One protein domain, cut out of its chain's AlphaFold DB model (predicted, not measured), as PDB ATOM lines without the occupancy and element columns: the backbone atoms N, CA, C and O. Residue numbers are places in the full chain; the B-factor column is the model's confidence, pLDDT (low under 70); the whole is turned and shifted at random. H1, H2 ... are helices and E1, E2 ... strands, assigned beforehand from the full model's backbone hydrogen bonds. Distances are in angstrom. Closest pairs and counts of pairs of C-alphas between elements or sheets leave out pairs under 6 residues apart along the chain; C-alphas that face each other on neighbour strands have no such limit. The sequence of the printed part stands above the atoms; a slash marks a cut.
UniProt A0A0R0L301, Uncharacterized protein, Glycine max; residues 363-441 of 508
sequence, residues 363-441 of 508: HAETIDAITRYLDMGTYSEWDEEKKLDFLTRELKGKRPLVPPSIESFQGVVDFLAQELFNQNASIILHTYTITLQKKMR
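Overview. This is residues 363 to 441 of the 508 residues of an uncharacterized protein of Glycine max (UniProt A0A0R0L301). Three helices make an open triangle with few contacts: H1 lies nearest the middle, the first part of H3 packs across it, and H2 stays clear of both. From the far end of H3 the chain turns into an arm that holds E1 and ends in the short H4, where residues 423 to 431 and 435 to 441 stick out. The printed part has 79 residues, with four named helices and one named strand in the order H1, H2, H3, E1, H4, and is mostly helix. It is only just compact, close to loose, with a radius of gyration of the C-alphas of 13.9 A and spans of 37 by 34 by 28 A.

Arrangement. H3, residues 410 to 423, touches H1, residues 363 to 373, with residues 412 to 415 alone; their closest C-alphas, those of Thr 366 and Val 412, are 5.3 A apart. Their lines are only just about perpendicular, at 71 degrees. H2, residues 384 to 395, is apart from H1 and H3. The closest C-alphas of H3 and E1, residues 429 to 435, are those of Asn 422 and Leu 429, 7.3 A apart. E1 pairs with no named strand. H4, residues 438 to 441, is apart from E1. Every O i to N i+4 pair is within hydrogen-bond range in H1 and H2, and 9 of 10 are in H3; H4 is too short for such a pair.

Along the chain. H3 is 20.2 A long, E1 17.6 A, H2 16.1 A and H1 15.5 A. H1 begins at C-alpha 363 (63.495, 50.106, 78.192), H3 at C-alpha 410 (53.716, 40.878, 81.403), and H4 ends at C-alpha 441 (67.874, 55.407, 63.457).

Size, cuts and confidence. The two C-alphas farthest apart, those of Asp 375 and Ile 427, are 37.3 A apart. The printed part has no cut. The link from H2 to H3, residues 396 to 409, is long. The pLDDT is under 70 in residues 407 to 427 and 437 to 441.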
ATOM      1  N   HIS A 363      62.995  49.289  77.095       88.55
ATOM      2  CA  HIS A 363      63.495  50.106  78.192       88.55
ATOM      3  C   HIS A 363      62.587  51.327  78.399       88.55
ATOM      4  O   HIS A 363      62.181  51.605  79.523       88.55
ATOM      5  N   ALA A 364      62.195  52.006  77.314       90.09
ATOM      6  CA  ALA A 364      61.258  53.127  77.368       90.09
ATOM      7  C   ALA A 364      59.851  52.701  77.839       90.09
ATOM      8  O   ALA A 364      59.314  53.330  78.740       90.09
ATOM      9  N   GLU A 365      59.306  51.592  77.325       89.16
ATOM     10  CA  GLU A 365      58.031  50.982  77.750       89.16
ATOM     11  C   GLU A 365      58.030  50.613  79.248       89.16
ATOM     12  O   GLU A 365      57.027  50.800  79.938       89.16
ATOM     13  N   THR A 366      59.166  50.126  79.759       89.03
ATOM     14  CA  THR A 366      59.371  49.804  81.183       89.03
ATOM     15  C   THR A 366      59.409  51.066  82.043       89.03
ATOM     16  O   THR A 366      58.697  51.147  83.044       89.03
ATOM     17  N   ILE A 367      60.200  52.073  81.655       91.35
ATOM     18  CA  ILE A 367      60.280  53.342  82.395       91.35
ATOM     19  C   ILE A 367      58.924  54.059  82.353       91.35
ATOM     20  O   ILE A 367      58.474  54.539  83.385       91.35
ATOM     21  N   ASP A 368      58.220  54.040  81.220       92.44
ATOM     22  CA  ASP A 368      56.855  54.557  81.079       92.44
ATOM     23  C   ASP A 368      55.858  53.898  82.041       92.44
ATOM     24  O   ASP A 368      54.964  54.564  82.563       92.44
ATOM     25  N   ALA A 369      55.955  52.584  82.261       90.30
ATOM     26  CA  ALA A 369      55.107  51.896  83.234       90.30
ATOM     27  C   ALA A 369      55.385  52.394  84.661       90.30
ATOM     28  O   ALA A 369      54.445  52.669  85.405       90.30
ATOM     29  N   ILE A 370      56.660  52.590  85.009       90.59
ATOM     30  CA  ILE A 370      57.092  53.102  86.315       90.59
ATOM     31  C   ILE A 370      56.672  54.570  86.504       90.59
ATOM     32  O   ILE A 370      56.072  54.904  87.523       90.59
ATOM     33  N   THR A 371      56.924  55.454  85.534       93.42
ATOM     34  CA  THR A 371      56.602  56.886  85.664       93.42
ATOM     35  C   THR A 371      55.102  57.155  85.625       93.42
ATOM     36  O   THR A 371      54.650  58.078  86.299       93.42
ATOM     37  N   ARG A 372      54.307  56.334  84.917       91.96
ATOM     38  CA  ARG A 372      52.838  56.392  85.003       91.96
ATOM     39  C   ARG A 372      52.302  55.860  86.335       91.96
ATOM     40  O   ARG A 372      51.383  56.463  86.864       91.96
ATOM     41  N   TYR A 373      52.878  54.793  86.899       90.57
ATOM     42  CA  TYR A 373      52.490  54.292  88.231       90.57
ATOM     43  C   TYR A 373      52.806  55.297  89.354       90.57
ATOM     44  O   TYR A 373      52.126  55.328  90.373       90.57
ATOM     45  N   LEU A 374      53.845  56.119  89.176       91.45
ATOM     46  CA  LEU A 374      54.280  57.141  90.135       91.45
ATOM     47  C   LEU A 374      53.678  58.541  89.876       91.45
ATOM     48  O   LEU A 374      54.201  59.521  90.406       91.45
ATOM     49  N   ASP A 375      52.642  58.656  89.035       91.41
ATOM     50  CA  ASP A 375      51.992  59.920  88.632       91.41
ATOM     51  C   ASP A 375      52.945  60.998  88.059       91.41
ATOM     52  O   ASP A 375      52.646  62.193  88.032       91.41
ATOM     53  N   MET A 376      54.101  60.587  87.528       91.93
ATOM     54  CA  MET A 376      55.105  61.473  86.914       91.93
ATOM     55  C   MET A 376      54.835  61.742  85.417       91.93
ATOM     56  O   MET A 376      55.489  62.591  84.802       91.93
ATOM     57  N   GLY A 377      53.883  61.013  84.821       92.96
ATOM     58  CA  GLY A 377      53.526  61.049  83.396       92.96
ATOM     59  C   GLY A 377      54.283  60.022  82.542       92.96
ATOM     60  O   GLY A 377      54.985  59.155  83.058       92.96
ATOM     61  N   THR A 378      54.146  60.099  81.216       94.33
ATOM     62  CA  THR A 378      54.799  59.174  80.267       94.33
ATOM     63  C   THR A 378      56.230  59.629  79.952       94.33
ATOM     64  O   THR A 378      56.418  60.648  79.288       94.33
ATOM     65  N   TYR A 379      57.245  58.878  80.385       93.87
ATOM     66  CA  TYR A 379      58.661  59.139  80.095       93.87
ATOM     67  C   TYR A 379      58.946  59.322  78.595       93.87
ATOM     68  O   TYR A 379      59.629  60.268  78.207       93.87
ATOM     69  N   SER A 380      58.397  58.472  77.724       92.08
ATOM     70  CA  SER A 380      58.609  58.501  76.271       92.08
ATOM     71  C   SER A 380      58.196  59.822  75.615       92.08
ATOM     72  O   SER A 380      58.843  60.233  74.647       92.08
ATOM     73  N   GLU A 381      57.177  60.499  76.150       94.26
ATOM     74  CA  GLU A 381      56.640  61.773  75.645       94.26
ATOM     75  C   GLU A 381      57.515  62.983  76.001       94.26
ATOM     76  O   GLU A 381      57.408  64.025  75.356       94.26
ATOM     77  N   TRP A 382      58.392  62.865  77.002       94.71
ATOM     78  CA  TRP A 382      59.270  63.957  77.420       94.71
ATOM     79  C   TRP A 382      60.331  64.277  76.353       94.71
ATOM     80  O   TRP A 382      60.725  63.418  75.556       94.71
ATOM     81  N   ASP A 383      60.840  65.507  76.351       93.73
ATOM     82  CA  ASP A 383      62.043  65.849  75.591       93.73
ATOM     83  C   ASP A 383      63.306  65.181  76.176       93.73
ATOM     84  O   ASP A 383      63.284  64.538  77.228       93.73
ATOM     85  N   GLU A 384      64.417  65.280  75.445       92.31
ATOM     86  CA  GLU A 384      65.675  64.630  75.828       92.31
ATOM     87  C   GLU A 384      66.296  65.254  77.090       92.31
ATOM     88  O   GLU A 384      66.943  64.559  77.865       92.31
ATOM     89  N   GLU A 385      66.072  66.548  77.329       94.45
ATOM     90  CA  GLU A 385      66.636  67.270  78.472       94.45
ATOM     91  C   GLU A 385      65.958  66.831  79.776       94.45
ATOM     92  O   GLU A 385      66.639  66.430  80.722       94.45
ATOM     93  N   LYS A 386      64.622  66.757  79.792       95.21
ATOM     94  CA  LYS A 386      63.845  66.218  80.915       95.21
ATOM     95  C   LYS A 386      64.114  64.726  81.150       95.21
ATOM     96  O   LYS A 386      64.136  64.291  82.302       95.21
ATOM     97  N   LYS A 387      64.347  63.931  80.096       94.85
ATOM     98  CA  LYS A 387      64.775  62.522  80.228       94.85
ATOM     99  C   LYS A 387      66.134  62.410  80.913       94.85
ATOM    100  O   LYS A 387      66.278  61.622  81.847       94.85
ATOM    101  N   LEU A 388      67.106  63.213  80.480       95.34
ATOM    102  CA  LEU A 388      68.453  63.231  81.048       95.34
ATOM    103  C   LEU A 388      68.470  63.753  82.490       95.34
ATOM    104  O   LEU A 388      69.157  63.146  83.310       95.34
ATOM    105  N   ASP A 389      67.705  64.797  82.830       96.49
ATOM    106  CA  ASP A 389      67.556  65.255  84.221       96.49
ATOM    107  C   ASP A 389      66.959  64.155  85.106       96.49
ATOM    108  O   ASP A 389      67.580  63.768  86.096       96.49
ATOM    109  N   PHE A 390      65.812  63.588  84.714       95.75
ATOM    110  CA  PHE A 390      65.155  62.519  85.466       95.75
ATOM    111  C   PHE A 390      66.101  61.342  85.719       95.75
ATOM    112  O   PHE A 390      66.332  60.990  86.875       95.75
ATOM    113  N   LEU A 391      66.708  60.778  84.668       95.26
ATOM    114  CA  LEU A 391      67.635  59.656  84.821       95.26
ATOM    115  C   LEU A 391      68.844  60.038  85.683       95.26
ATOM    116  O   LEU A 391      69.224  59.278  86.566       95.26
ATOM    117  N   THR A 392      69.419  61.229  85.494       95.89
ATOM    118  CA  THR A 392      70.556  61.707  86.298       95.89
ATOM    119  C   THR A 392      70.188  61.895  87.770       95.89
ATOM    120  O   THR A 392      71.021  61.653  88.646       95.89
ATOM    121  N   ARG A 393      68.961  62.333  88.061       95.46
ATOM    122  CA  ARG A 393      68.462  62.583  89.415       95.46
ATOM    123  C   ARG A 393      68.131  61.280  90.139       95.46
ATOM    124  O   ARG A 393      68.559  61.121  91.280       95.46
ATOM    125  N   GLU A 394      67.459  60.332  89.483       94.51
ATOM    126  CA  GLU A 394      67.168  59.020  90.079       94.51
ATOM    127  C   GLU A 394      68.441  58.156  90.220       94.51
ATOM    128  O   GLU A 394      68.630  57.541  91.265       94.51
ATOM    129  N   LEU A 395      69.380  58.179  89.258       94.34
ATOM    130  CA  LEU A 395      70.669  57.457  89.358       94.34
ATOM    131  C   LEU A 395      71.603  57.996  90.458       94.34
ATOM    132  O   LEU A 395      72.485  57.277  90.924       94.34
ATOM    133  N   LYS A 396      71.430  59.255  90.882       95.08
ATOM    134  CA  LYS A 396      72.102  59.830  92.065       95.08
ATOM    135  C   LYS A 396      71.330  59.573  93.365       95.08
ATOM    136  O   LYS A 396      71.850  59.844  94.449       95.08
ATOM    137  N   GLY A 397      70.092  59.094  93.272       93.61
ATOM    138  CA  GLY A 397      69.237  58.787  94.408       93.61
ATOM    139  C   GLY A 397      69.662  57.508  95.132       93.61
ATOM    140  O   GLY A 397      70.192  56.574  94.544       93.61
ATOM    141  N   LYS A 398      69.378  57.449  96.438       93.34
ATOM    142  CA  LYS A 398      69.457  56.210  97.242       93.34
ATOM    143  C   LYS A 398      68.087  55.548  97.458       93.34
ATOM    144  O   LYS A 398      67.990  54.548  98.161       93.34
ATOM    145  N   ARG A 399      67.020  56.133  96.903       92.23
ATOM    146  CA  ARG A 399      65.643  55.633  96.998       92.23
ATOM    147  C   ARG A 399      65.400  54.621  95.866       92.23
ATOM    148  O   ARG A 399      65.627  54.984  94.716       92.23
ATOM    149  N   PRO A 400      64.886  53.410  96.144       89.52
ATOM    150  CA  PRO A 400      64.414  52.509  95.096       89.52
ATOM    151  C   PRO A 400      63.285  53.149  94.276       89.52
ATOM    152  O   PRO A 400      62.297  53.623  94.841       89.52
ATOM    153  N   LEU A 401      63.440  53.163  92.950       88.06
ATOM    154  CA  LEU A 401      62.461  53.737  92.020       88.06
ATOM    155  C   LEU A 401      61.325  52.756  91.677       88.06
ATOM    156  O   LEU A 401      60.191  53.181  91.483       88.06
ATOM    157  N   VAL A 402      61.620  51.454  91.601       86.04
ATOM    158  CA  VAL A 402      60.649  50.410  91.229       86.04
ATOM    159  C   VAL A 402      59.780  50.043  92.444       86.04
ATOM    160  O   VAL A 402      60.326  49.566  93.442       86.04
ATOM    161  N   PRO A 403      58.446  50.222  92.395       82.34
ATOM    162  CA  PRO A 403      57.552  49.812  93.477       82.34
ATOM    163  C   PRO A 403      57.413  48.280  93.531       82.34
ATOM    164  O   PRO A 403      57.182  47.675  92.486       82.34
ATOM    165  N   PRO A 404      57.458  47.627  94.710       78.03
ATOM    166  CA  PRO A 404      57.229  46.177  94.817       78.03
ATOM    167  C   PRO A 404      55.840  45.723  94.337       78.03
ATOM    168  O   PRO A 404      55.660  44.573  93.958       78.03
ATOM    169  N   SER A 405      54.865  46.636  94.349       79.02
ATOM    170  CA  SER A 405      53.460  46.446  93.976       79.02
ATOM    171  C   SER A 405      53.138  46.837  92.522       79.02
ATOM    172  O   SER A 405      51.983  47.131  92.209       79.02
ATOM    173  N   ILE A 406      54.136  46.910  91.631       75.69
ATOM    174  CA  ILE A 406      53.929  47.299  90.226       75.69
ATOM    175  C   ILE A 406      53.420  46.128  89.363       75.69
ATOM    176  O   ILE A 406      54.136  45.566  88.531       75.69
ATOM    177  N   GLU A 407      52.139  45.792  89.542       64.90
ATOM    178  CA  GLU A 407      51.369  44.911  88.652       64.90
ATOM    179  C   GLU A 407      51.257  45.534  87.250       64.90
ATOM    180  O   GLU A 407      50.311  46.235  86.897       64.90
ATOM    181  N   SER A 408      52.302  45.325  86.457       60.28
ATOM    182  CA  SER A 408      52.475  45.872  85.115       60.28
ATOM    183  C   SER A 408      52.249  44.793  84.054       60.28
ATOM    184  O   SER A 408      52.247  43.597  84.344       60.28
ATOM    185  N   PHE A 409      52.043  45.209  82.800       60.09
ATOM    186  CA  PHE A 409      51.910  44.287  81.670       60.09
ATOM    187  C   PHE A 409      53.064  43.273  81.645       60.09
ATOM    188  O   PHE A 409      54.212  43.660  81.856       60.09
ATOM    189  N   GLN A 410      52.774  42.007  81.314       61.72
ATOM    190  CA  GLN A 410      53.716  40.878  81.403       61.72
ATOM    191  C   GLN A 410      55.128  41.191  80.878       61.72
ATOM    192  O   GLN A 410      56.104  40.829  81.520       61.72
ATOM    193  N   GLY A 411      55.259  41.911  79.756       62.86
ATOM    194  CA  GLY A 411      56.562  42.273  79.182       62.86
ATOM    195  C   GLY A 411      57.437  43.189  80.054       62.86
ATOM    196  O   GLY A 411      58.657  43.134  79.938       62.86
ATOM    197  N   VAL A 412      56.838  43.995  80.938       65.46
ATOM    198  CA  VAL A 412      57.539  44.845  81.918       65.46
ATOM    199  C   VAL A 412      57.973  44.011  83.125       65.46
ATOM    200  O   VAL A 412      59.121  44.108  83.554       65.46
ATOM    201  N   VAL A 413      57.106  43.123  83.621       60.74
ATOM    202  CA  VAL A 413      57.446  42.180  84.702       60.74
ATOM    203  C   VAL A 413      58.546  41.209  84.251       60.74
ATOM    204  O   VAL A 413      59.535  41.044  84.957       60.74
ATOM    205  N   ASP A 414      58.450  40.654  83.040       64.60
ATOM    206  CA  ASP A 414      59.466  39.796  82.406       64.60
ATOM    207  C   ASP A 414      60.805  40.512  82.154       64.60
ATOM    208  O   ASP A 414      61.831  39.853  81.959       64.60
ATOM    209  N   PHE A 415      60.801  41.846  82.091       67.33
ATOM    210  CA  PHE A 415      62.003  42.666  81.953       67.33
ATOM    211  C   PHE A 415      62.634  42.940  83.326       67.33
ATOM    212  O   PHE A 415      63.811  42.649  83.531       67.33
ATOM    213  N   LEU A 416      61.842  43.398  84.302       64.47
ATOM    214  CA  LEU A 416      62.295  43.643  85.676       64.47
ATOM    215  C   LEU A 416      62.786  42.355  86.363       64.47
ATOM    216  O   LEU A 416      63.839  42.356  86.999       64.47
ATOM    217  N   ALA A 417      62.079  41.237  86.184       60.48
ATOM    218  CA  ALA A 417      62.486  39.931  86.700       60.48
ATOM    219  C   ALA A 417      63.759  39.395  86.022       60.48
ATOM    220  O   ALA A 417      64.532  38.681  86.661       60.48
ATOM    221  N   GLN A 418      64.013  39.754  84.754       65.75
ATOM    222  CA  GLN A 418      65.301  39.462  84.122       65.75
ATOM    223  C   GLN A 418      66.414  40.293  84.766       65.75
ATOM    224  O   GLN A 418      67.440  39.735  85.135       65.75
ATOM    225  N   GLU A 419      66.219  41.598  84.958       63.13
ATOM    226  CA  GLU A 419      67.277  42.463  85.492       63.13
ATOM    227  C   GLU A 419      67.644  42.132  86.951       63.13
ATOM    228  O   GLU A 419      68.816  42.155  87.322       63.13
ATOM    229  N   LEU A 420      66.675  41.686  87.757       57.67
ATOM    230  CA  LEU A 420      66.924  41.139  89.097       57.67
ATOM    231  C   LEU A 420      67.725  39.821  89.085       57.67
ATOM    232  O   LEU A 420      68.524  39.574  89.992       57.67
ATOM    233  N   PHE A 421      67.559  38.979  88.057       62.78
ATOM    234  CA  PHE A 421      68.444  37.827  87.844       62.78
ATOM    235  C   PHE A 421      69.846  38.287  87.420       62.78
ATOM    236  O   PHE A 421      70.839  37.784  87.945       62.78
ATOM    237  N   ASN A 422      69.935  39.285  86.535       58.65
ATOM    238  CA  ASN A 422      71.195  39.795  85.996       58.65
ATOM    239  C   ASN A 422      72.125  40.344  87.089       58.65
ATOM    240  O   ASN A 422      73.314  40.020  87.094       58.65
ATOM    241  N   GLN A 423      71.582  41.097  88.053       55.10
ATOM    242  CA  GLN A 423      72.340  41.661  89.181       55.10
ATOM    243  C   GLN A 423      73.070  40.596  90.018       55.10
ATOM    244  O   GLN A 423      74.164  40.852  90.515       55.10
ATOM    245  N   ASN A 424      72.511  39.386  90.118       52.60
ATOM    246  CA  ASN A 424      73.089  38.268  90.870       52.60
ATOM    247  C   ASN A 424      73.896  37.287  89.985       52.60
ATOM    248  O   ASN A 424      74.441  36.306  90.483       52.60
ATOM    249  N   ALA A 425      73.994  37.534  88.672       63.57
ATOM    250  CA  ALA A 425      74.571  36.616  87.682       63.57
ATOM    251  C   ALA A 425      75.920  37.092  87.090       63.57
ATOM    252  O   ALA A 425      76.308  36.671  85.998       63.57
ATOM    253  N   SER A 426      76.669  37.942  87.801       63.20
ATOM    254  CA  SER A 426      77.917  38.593  87.340       63.20
ATOM    255  C   SER A 426      79.022  37.633  86.844       63.20
ATOM    256  O   SER A 426      79.807  37.960  85.947       63.20
ATOM    257  N   ILE A 427      79.066  36.413  87.384       64.71
ATOM    258  CA  ILE A 427      79.981  35.340  86.956       64.71
ATOM    259  C   ILE A 427      79.657  34.873  85.524       64.71
ATOM    260  O   ILE A 427      80.564  34.534  84.764       64.71
ATOM    261  N   ILE A 428      78.376  34.905  85.147       76.84
ATOM    262  CA  ILE A 428      77.822  34.338  83.912       76.84
ATOM    263  C   ILE A 428      77.709  35.385  82.805       76.84
ATOM    264  O   ILE A 428      78.065  35.105  81.665       76.84
ATOM    265  N   LEU A 429      77.225  36.586  83.116       80.05
ATOM    266  CA  LEU A 429      76.964  37.608  82.099       80.05
ATOM    267  C   LEU A 429      78.250  38.320  81.650       80.05
ATOM    268  O   LEU A 429      79.195  38.427  82.437       80.05
ATOM    269  N   HIS A 430      78.304  38.816  80.409       81.83
ATOM    270  CA  HIS A 430      79.354  39.745  79.969       81.83
ATOM    271  C   HIS A 430      78.824  41.150  79.679       81.83
ATOM    272  O   HIS A 430      78.982  42.018  80.537       81.83
ATOM    273  N   THR A 431      78.233  41.379  78.505       84.37
ATOM    274  CA  THR A 431      77.804  42.708  78.058       84.37
ATOM    275  C   THR A 431      76.284  42.783  77.920       84.37
ATOM    276  O   THR A 431      75.631  41.835  77.486       84.37
ATOM    277  N   TYR A 432      75.709  43.940  78.262       87.06
ATOM    278  CA  TYR A 432      74.311  44.261  77.984       87.06
ATOM    279  C   TYR A 432      74.223  45.228  76.791       87.06
ATOM    280  O   TYR A 432      74.682  46.368  76.858       87.06
ATOM    281  N   THR A 433      73.638  44.773  75.685       88.59
ATOM    282  CA  THR A 433      73.581  45.484  74.401       88.59
ATOM    283  C   THR A 433      72.193  46.075  74.155       88.59
ATOM    284  O   THR A 433      71.239  45.352  73.863       88.59
ATOM    285  N   ILE A 434      72.082  47.406  74.189       87.94
ATOM    286  CA  ILE A 434      70.855  48.122  73.804       87.94
ATOM    287  C   ILE A 434      70.866  48.379  72.294       87.94
ATOM    288  O   ILE A 434      71.783  49.018  71.775       87.94
ATOM    289  N   THR A 435      69.831  47.943  71.572       86.44
ATOM    290  CA  THR A 435      69.690  48.225  70.136       86.44
ATOM    291  C   THR A 435      68.665  49.317  69.843       86.44
ATOM    292  O   THR A 435      67.487  49.225  70.178       86.44
ATOM    293  N   LEU A 436      69.092  50.363  69.130       80.41
ATOM    294  CA  LEU A 436      68.181  51.395  68.630       80.41
ATOM    295  C   LEU A 436      67.257  50.810  67.554       80.41
ATOM    296  O   LEU A 436      67.746  50.264  66.555       80.41
ATOM    297  N   GLN A 437      65.939  50.969  67.709       67.54
ATOM    298  CA  GLN A 437      64.960  50.581  66.689       67.54
ATOM    299  C   GLN A 437      65.209  51.296  65.348       67.54
ATOM    300  O   GLN A 437      65.622  52.457  65.303       67.54
ATOM    301  N   LYS A 438      64.874  50.638  64.228       60.33
ATOM    302  CA  LYS A 438      65.077  51.182  62.868       60.33
ATOM    303  C   LYS A 438      64.443  52.572  62.670       60.33
ATOM    304  O   LYS A 438      65.098  53.448  62.113       60.33
ATOM    305  N   LYS A 439      63.233  52.800  63.202       59.51
ATOM    306  CA  LYS A 439      62.545  54.107  63.164       59.51
ATOM    307  C   LYS A 439      63.305  55.209  63.918       59.51
ATOM    308  O   LYS A 439      63.344  56.341  63.444       59.51
ATOM    309  N   MET A 440      63.939  54.892  65.054       60.68
ATOM    310  CA  MET A 440      64.799  55.851  65.764       60.68
ATOM    311  C   MET A 440      66.029  56.194  64.921       60.68
ATOM    312  O   MET A 440      66.265  57.373  64.677       60.68
ATOM    313  N   ARG A 441      66.717  55.190  64.353       60.99
ATOM    314  CA  ARG A 441      67.874  55.407  63.457       60.99
ATOM    315  C   ARG A 441      67.527  56.269  62.239       60.99
ATOM    316  O   ARG A 441      68.363  57.030  61.758       60.99
TER     317      ARG A 441